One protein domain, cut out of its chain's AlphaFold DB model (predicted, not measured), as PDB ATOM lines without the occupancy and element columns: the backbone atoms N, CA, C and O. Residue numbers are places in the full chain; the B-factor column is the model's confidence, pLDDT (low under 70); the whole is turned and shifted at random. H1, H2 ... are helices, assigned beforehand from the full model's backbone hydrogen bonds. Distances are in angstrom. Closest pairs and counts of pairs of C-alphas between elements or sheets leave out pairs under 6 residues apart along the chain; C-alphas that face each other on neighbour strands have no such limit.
ATOM      1  N   PHE A   9     157.488 155.654 154.681       78.19
ATOM      2  CA  PHE A   9     157.088 155.178 156.011       78.19
ATOM      3  C   PHE A   9     155.837 155.885 156.553       78.19
ATOM      4  O   PHE A   9     155.057 155.261 157.271       78.19
ATOM      5  N   LEU A  10     155.619 157.153 156.183       79.50
ATOM      6  CA  LEU A  10     154.410 157.908 156.519       79.50
ATOM      7  C   LEU A  10     153.202 157.359 155.750       79.50
ATOM      8  O   LEU A  10     152.177 157.072 156.363       79.50
ATOM      9  N   CYS A  11     153.356 157.097 154.447       81.12
ATOM     10  CA  CYS A  11     152.320 156.451 153.634       81.12
ATOM     11  C   CYS A  11     151.932 155.079 154.208       81.12
ATOM     12  O   CYS A  11     150.750 154.782 154.362       81.12
ATOM     13  N   LEU A  12     152.916 154.262 154.605       83.00
ATOM     14  CA  LEU A  12     152.654 152.980 155.268       83.00
ATOM     15  C   LEU A  12     151.970 153.143 156.631       83.00
ATOM     16  O   LEU A  12     151.149 152.301 156.990       83.00
ATOM     17  N   HIS A  13     152.267 154.198 157.392       83.06
ATOM     18  CA  HIS A  13     151.583 154.463 158.659       83.06
ATOM     19  C   HIS A  13     150.106 154.819 158.440       83.06
ATOM     20  O   HIS A  13     149.249 154.179 159.042       83.06
ATOM     21  N   VAL A  14     149.812 155.747 157.524       86.56
ATOM     22  CA  VAL A  14     148.446 156.125 157.114       86.56
ATOM     23  C   VAL A  14     147.656 154.897 156.642       86.56
ATOM     24  O   VAL A  14     146.552 154.646 157.122       86.56
ATOM     25  N   LEU A  15     148.263 154.061 155.792       88.19
ATOM     26  CA  LEU A  15     147.665 152.805 155.326       88.19
ATOM     27  C   LEU A  15     147.500 151.738 156.427       88.19
ATOM     28  O   LEU A  15     146.693 150.838 156.249       88.19
ATOM     29  N   THR A  16     148.208 151.832 157.562       87.69
ATOM     30  CA  THR A  16     148.011 150.941 158.733       87.69
ATOM     31  C   THR A  16     146.990 151.501 159.739       87.69
ATOM     32  O   THR A  16     146.550 150.796 160.644       87.69
ATOM     33  N   LEU A  17     146.629 152.781 159.623       89.19
ATOM     34  CA  LEU A  17     145.586 153.412 160.433       89.19
ATOM     35  C   LEU A  17     144.201 153.192 159.804       89.19
ATOM     36  O   LEU A  17     143.277 152.733 160.478       89.19
ATOM     37  N   ILE A  18     144.074 153.419 158.491       89.62
ATOM     38  CA  ILE A  18     142.801 153.237 157.776       89.62
ATOM     39  C   ILE A  18     142.301 151.782 157.805       89.62
ATOM     40  O   ILE A  18     141.099 151.563 157.913       89.62
ATOM     41  N   THR A  19     143.204 150.792 157.821       91.19
ATOM     42  CA  THR A  19     142.869 149.361 157.985       91.19
ATOM     43  C   THR A  19     142.321 149.004 159.364       91.19
ATOM     44  O   THR A  19     141.826 147.890 159.544       91.19
ATOM     45  N   LEU A  20     142.410 149.909 160.346       91.62
ATOM     46  CA  LEU A  20     141.747 149.765 161.636       91.62
ATOM     47  C   LEU A  20     140.417 150.519 161.682       91.62
ATOM     48  O   LEU A  20     139.410 149.903 162.015       91.62
ATOM     49  N   HIS A  21     140.404 151.828 161.404       92.25
ATOM     50  CA  HIS A  21     139.172 152.628 161.351       92.25
ATOM     51  C   HIS A  21     139.405 153.992 160.675       92.25
ATOM     52  O   HIS A  21     140.380 154.656 161.047       92.25
ATOM     53  N   PRO A  22     138.498 154.507 159.816       90.25
ATOM     54  CA  PRO A  22     138.598 155.864 159.252       90.25
ATOM     55  C   PRO A  22     138.771 156.971 160.309       90.25
ATOM     56  O   PRO A  22     139.583 157.882 160.146       90.25
ATOM     57  N   LEU A  23     138.094 156.825 161.456       89.44
ATOM     58  CA  LEU A  23     138.221 157.688 162.646       89.44
ATOM     59  C   LEU A  23     139.677 157.928 163.093       89.44
ATOM     60  O   LEU A  23     139.985 158.993 163.623       89.44
ATOM     61  N   THR A  24     140.587 156.969 162.887       88.81
ATOM     62  CA  THR A  24     142.003 157.142 163.257       88.81
ATOM     63  C   THR A  24     142.726 158.146 162.355       88.81
ATOM     64  O   THR A  24     143.534 158.923 162.859       88.81
ATOM     65  N   LEU A  25     142.397 158.201 161.057       87.25
ATOM     66  CA  LEU A  25     142.918 159.219 160.137       87.25
ATOM     67  C   LEU A  25     142.299 160.592 160.396       87.25
ATOM     68  O   LEU A  25     143.011 161.594 160.367       87.25
ATOM     69  N   TYR A  26     141.002 160.638 160.707       86.44
ATOM     70  CA  TYR A  26     140.322 161.878 161.084       86.44
ATOM     71  C   TYR A  26     140.983 162.491 162.333       86.44
ATOM     72  O   TYR A  26     141.404 163.648 162.334       86.44
ATOM     73  N   ARG A  27     141.206 161.674 163.372       85.38
ATOM     74  CA  ARG A  27     141.927 162.091 164.585       85.38
ATOM     75  C   ARG A  27     143.384 162.473 164.323       85.38
ATOM     76  O   ARG A  27     143.829 163.453 164.908       85.38
ATOM     77  N   LEU A  28     144.102 161.757 163.447       83.56
ATOM     78  CA  LEU A  28     145.465 162.123 163.035       83.56
ATOM     79  C   LEU A  28     145.491 163.539 162.445       83.56
ATOM     80  O   LEU A  28     146.263 164.380 162.896       83.56
ATOM     81  N   LYS A  29     144.617 163.820 161.473       81.44
ATOM     82  CA  LYS A  29     144.560 165.107 160.770       81.44
ATOM     83  C   LYS A  29     144.234 166.281 161.698       81.44
ATOM     84  O   LYS A  29     144.880 167.323 161.618       81.44
ATOM     85  N   HIS A  30     143.270 166.119 162.604       78.12
ATOM     86  CA  HIS A  30     142.884 167.178 163.545       78.12
ATOM     87  C   HIS A  30     143.774 167.251 164.806       78.12
ATOM     88  O   HIS A  30     143.471 168.014 165.728       78.12
ATOM     89  N   PHE A  31     144.893 166.516 164.866       71.50
ATOM     90  CA  PHE A  31     145.807 166.495 166.013       71.50
ATOM     91  C   PHE A  31     146.672 167.771 166.112       71.50
ATOM     92  O   PHE A  31     147.858 167.791 165.791       71.50
ATOM     93  N   LYS A  32     146.082 168.870 166.597       55.59
ATOM     94  CA  LYS A  32     146.695 170.216 166.616       55.59
ATOM     95  C   LYS A  32     147.879 170.430 167.589       55.59
ATOM     96  O   LYS A  32     148.372 171.551 167.683       55.59
ATOM     97  N   ASN A  33     148.341 169.424 168.344       49.25
ATOM     98  CA  ASN A  33     149.226 169.641 169.503       49.25
ATOM     99  C   ASN A  33     150.720 169.332 169.259       49.25
ATOM    100  O   ASN A  33     151.186 168.198 169.376       49.25
ATOM    101  N   SER A  34     151.503 170.396 169.055       46.84
ATOM    102  CA  SER A  34     152.933 170.420 168.689       46.84
ATOM    103  C   SER A  34     153.943 169.861 169.713       46.84
ATOM    104  O   SER A  34     155.153 170.001 169.522       46.84
ATOM    105  N   LYS A  35     153.489 169.213 170.797       43.91
ATOM    106  CA  LYS A  35     154.348 168.675 171.876       43.91
ATOM    107  C   LYS A  35     154.335 167.151 172.027       43.91
ATOM    108  O   LYS A  35     155.215 166.621 172.699       43.91
ATOM    109  N   GLN A  36     153.405 166.431 171.397       46.47
ATOM    110  CA  GLN A  36     153.426 164.961 171.364       46.47
ATOM    111  C   GLN A  36     153.777 164.485 169.955       46.47
ATOM    112  O   GLN A  36     152.909 164.310 169.107       46.47
ATOM    113  N   ARG A  37     155.077 164.282 169.712       47.44
ATOM    114  CA  ARG A  37     155.557 163.585 168.513       47.44
ATOM    115  C   ARG A  37     155.141 162.114 168.611       47.44
ATOM    116  O   ARG A  37     155.771 161.351 169.343       47.44
ATOM    117  N   GLU A  38     154.110 161.716 167.866       51.84
ATOM    118  CA  GLU A  38     153.907 160.304 167.515       51.84
ATOM    119  C   GLU A  38     155.160 159.763 166.794       51.84
ATOM    120  O   GLU A  38     156.002 160.528 166.312       51.84
ATOM    121  N   LEU A  39     155.322 158.437 166.769       45.31
ATOM    122  CA  LEU A  39     156.583 157.741 166.475       45.31
ATOM    123  C   LEU A  39     157.084 157.945 165.025       45.31
ATOM    124  O   LEU A  39     156.954 157.067 164.172       45.31
ATOM    125  N   GLY A  40     157.704 159.100 164.772       50.06
ATOM    126  CA  GLY A  40     158.197 159.539 163.462       50.06
ATOM    127  C   GLY A  40     157.175 160.301 162.610       50.06
ATOM    128  O   GLY A  40     157.489 160.645 161.475       50.06
ATOM    129  N   THR A  41     155.975 160.576 163.130       53.69
ATOM    130  CA  THR A  41     154.835 161.093 162.355       53.69
ATOM    131  C   THR A  41     154.322 162.423 162.897       53.69
ATOM    132  O   THR A  41     153.284 162.513 163.547       53.69
ATOM    133  N   ALA A  42     155.055 163.495 162.585       55.88
ATOM    134  CA  ALA A  42     154.450 164.820 162.546       55.88
ATOM    135  C   ALA A  42     153.506 164.893 161.335       55.88
ATOM    136  O   ALA A  42     153.899 164.504 160.234       55.88
ATOM    137  N   VAL A  43     152.288 165.396 161.533       61.81
ATOM    138  CA  VAL A  43     151.424 165.820 160.426       61.81
ATOM    139  C   VAL A  43     151.979 167.149 159.932       61.81
ATOM    140  O   VAL A  43     151.838 168.171 160.603       61.81
ATOM    141  N   ASP A  44     152.679 167.125 158.803       67.12
ATOM    142  CA  ASP A  44     153.080 168.345 158.116       67.12
ATOM    143  C   ASP A  44     151.886 168.951 157.361       67.12
ATOM    144  O   ASP A  44     150.843 168.318 157.165       67.12
ATOM    145  N   GLU A  45     152.020 170.205 156.921       69.25
ATOM    146  CA  GLU A  45     150.969 170.839 156.119       69.25
ATOM    147  C   GLU A  45     150.648 170.050 154.849       69.25
ATOM    148  O   GLU A  45     149.520 170.119 154.363       69.25
ATOM    149  N   LYS A  46     151.629 169.316 154.308       74.44
ATOM    150  CA  LYS A  46     151.442 168.492 153.120       74.44
ATOM    151  C   LYS A  46     150.496 167.333 153.416       74.44
ATOM    152  O   LYS A  46     149.464 167.252 152.765       74.44
ATOM    153  N   LEU A  47     150.758 166.521 154.442       77.06
ATOM    154  CA  LEU A  47     149.856 165.440 154.841       77.06
ATOM    155  C   LEU A  47     148.473 165.964 155.249       77.06
ATOM    156  O   LEU A  47     147.468 165.331 154.946       77.06
ATOM    157  N   SER A  48     148.399 167.126 155.903       78.62
ATOM    158  CA  SER A  48     147.113 167.752 156.248       78.62
ATOM    159  C   SER A  48     146.283 168.101 154.999       78.62
ATOM    160  O   SER A  48     145.077 167.850 154.967       78.62
ATOM    161  N   LYS A  49     146.939 168.596 153.935       80.69
ATOM    162  CA  LYS A  49     146.336 168.856 152.613       80.69
ATOM    163  C   LYS A  49     146.024 167.553 151.858       80.69
ATOM    164  O   LYS A  49     144.931 167.431 151.312       80.69
ATOM    165  N   ASP A  50     146.905 166.552 151.895       81.56
ATOM    166  CA  ASP A  50     146.694 165.222 151.293       81.56
ATOM    167  C   ASP A  50     145.514 164.468 151.955       81.56
ATOM    168  O   ASP A  50     144.826 163.682 151.306       81.56
ATOM    169  N   LEU A  51     145.240 164.729 153.240       83.25
ATOM    170  CA  LEU A  51     144.084 164.217 153.990       83.25
ATOM    171  C   LEU A  51     142.861 165.157 153.948       83.25
ATOM    172  O   LEU A  51     141.888 164.914 154.663       83.25
ATOM    173  N   SER A  52     142.866 166.224 153.137       84.38
ATOM    174  CA  SER A  52     141.742 167.178 153.005       84.38
ATOM    175  C   SER A  52     140.388 166.479 152.825       84.38
ATOM    176  O   SER A  52     139.462 166.755 153.585       84.38
ATOM    177  N   TRP A  53     140.329 165.484 151.935       85.81
ATOM    178  CA  TRP A  53     139.145 164.680 151.604       85.81
ATOM    179  C   TRP A  53     138.401 164.055 152.794       85.81
ATOM    180  O   TRP A  53     137.224 163.744 152.653       85.81
ATOM    181  N   ILE A  54     139.031 163.844 153.957       84.69
ATOM    182  CA  ILE A  54     138.334 163.230 155.100       84.69
ATOM    183  C   ILE A  54     137.380 164.202 155.819       84.69
ATOM    184  O   ILE A  54     136.516 163.743 156.562       84.69
ATOM    185  N   ASP A  55     137.475 165.519 155.572       83.75
ATOM    186  CA  ASP A  55     136.561 166.506 156.178       83.75
ATOM    187  C   ASP A  55     135.137 166.379 155.625       83.75
ATOM    188  O   ASP A  55     134.185 166.493 156.388       83.75
ATOM    189  N   SER A  56     134.968 166.043 154.337       83.25
ATOM    190  CA  SER A  56     133.639 165.823 153.738       83.25
ATOM    191  C   SER A  56     132.939 164.559 154.248       83.25
ATOM    192  O   SER A  56     131.763 164.351 153.971       83.25
ATOM    193  N   TYR A  57     133.654 163.710 154.992       80.50
ATOM    194  CA  TYR A  57     133.088 162.598 155.758       80.50
ATOM    195  C   TYR A  57     133.006 162.907 157.265       80.50
ATOM    196  O   TYR A  57     132.445 162.122 158.023       80.50
ATOM    197  N   GLY A  58     133.539 164.055 157.703       73.12
ATOM    198  CA  GLY A  58     133.455 164.569 159.070       73.12
ATOM    199  C   GLY A  58     132.027 164.915 159.506       73.12
ATOM    200  O   GLY A  58     131.713 164.838 160.691       73.12
ATOM    201  N   GLU A  59     131.169 165.269 158.546       72.44
ATOM    202  CA  GLU A  59     129.799 165.746 158.773       72.44
ATOM    203  C   GLU A  59     128.761 164.625 158.962       72.44
ATOM    204  O   GLU A  59     127.681 164.890 159.487       72.44
ATOM    205  N   ASP A  60     129.067 163.374 158.586       80.00
ATOM    206  CA  ASP A  60     128.169 162.223 158.767       80.00
ATOM    207  C   ASP A  60     128.666 161.306 159.903       80.00
ATOM    208  O   ASP A  60     129.596 160.516 159.699       80.00
ATOM    209  N   PRO A  61     128.030 161.320 161.095       78.44
ATOM    210  CA  PRO A  61     128.422 160.462 162.213       78.44
ATOM    211  C   PRO A  61     128.437 158.966 161.872       78.44
ATOM    212  O   PRO A  61     129.209 158.209 162.466       78.44
ATOM    213  N   ARG A  62     127.635 158.529 160.889       83.06
ATOM    214  CA  ARG A  62     127.544 157.123 160.460       83.06
ATOM    215  C   ARG A  62     128.838 156.632 159.816       83.06
ATOM    216  O   ARG A  62     129.109 155.434 159.855       83.06
ATOM    217  N   PHE A  63     129.664 157.529 159.271       83.31
ATOM    218  CA  PHE A  63     130.999 157.205 158.752       83.31
ATOM    219  C   PHE A  63     132.004 156.850 159.866       83.31
ATOM    220  O   PHE A  63     133.038 156.227 159.610       83.31
ATOM    221  N   PHE A  64     131.689 157.184 161.121       85.00
ATOM    222  CA  PHE A  64     132.515 156.859 162.282       85.00
ATOM    223  C   PHE A  64     131.920 155.779 163.201       85.00
ATOM    224  O   PHE A  64     132.557 155.456 164.200       85.00
TER     225      PHE A  64
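What this domain is: This is residues 9 to 64 of the 520 residues of the protein "Odorant-binding protein 4" of Acyrthosiphon pisum (UniProt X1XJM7). Short helix H2 sits in the middle; H1 folds back on it as a hairpin, and H4 and H5 meet its other sides. A loop, residues 30 to 44, swings out before H3. The printed part has 56 residues, with five named helices, H1 to H5, and no named strand: all helix, compact, radius of gyration of the C-alphas 11.2 A, spans 31 by 21 by 18 A.

How they stand to each other: Start at H1, residues 9 to 18: it touches H2, residues 22 to 29, with closest C-alphas Leu 17 and Thr 24 at 5.9 A, a steep tilt of 42 degrees, opposite ways. H3, residues 45 to 50, is close to H2 but not clearly touching, at C-alphas Lys 29 and Ser 48, 5.8 A. H4, residues 52 to 57, only just touches H2, with 3 pairs of C-alphas within 8 A, closest Tyr 26 and Ile 54, 6.4 A. H5, residues 61 to 64, also only just touches H2, with 3 pairs, closest Leu 23 and Phe 64, 5.8 A. In H1, H2 and H3 every O i to N i+4 pair is within hydrogen-bond range; H4 has 0 of 2, but 2 of 3 O i to N i+3 pairs; H5 is too short.

Where its parts are: Find C-alpha 9 at (157.088, 155.178, 156.011); from there H1 runs 14.5 A. H2 measures 11.1 A, H3 8.6 A, H4 10.2 A and H5 5.5 A, to C-alpha 64 at (132.515, 156.859, 162.282).

The domain as a whole: The farthest C-alphas, Lys 35 and Arg 62, are 31.3 A apart. The printed part has no cut; the H2 to H3 link is long, and residues 32 to 45 have pLDDT under 70.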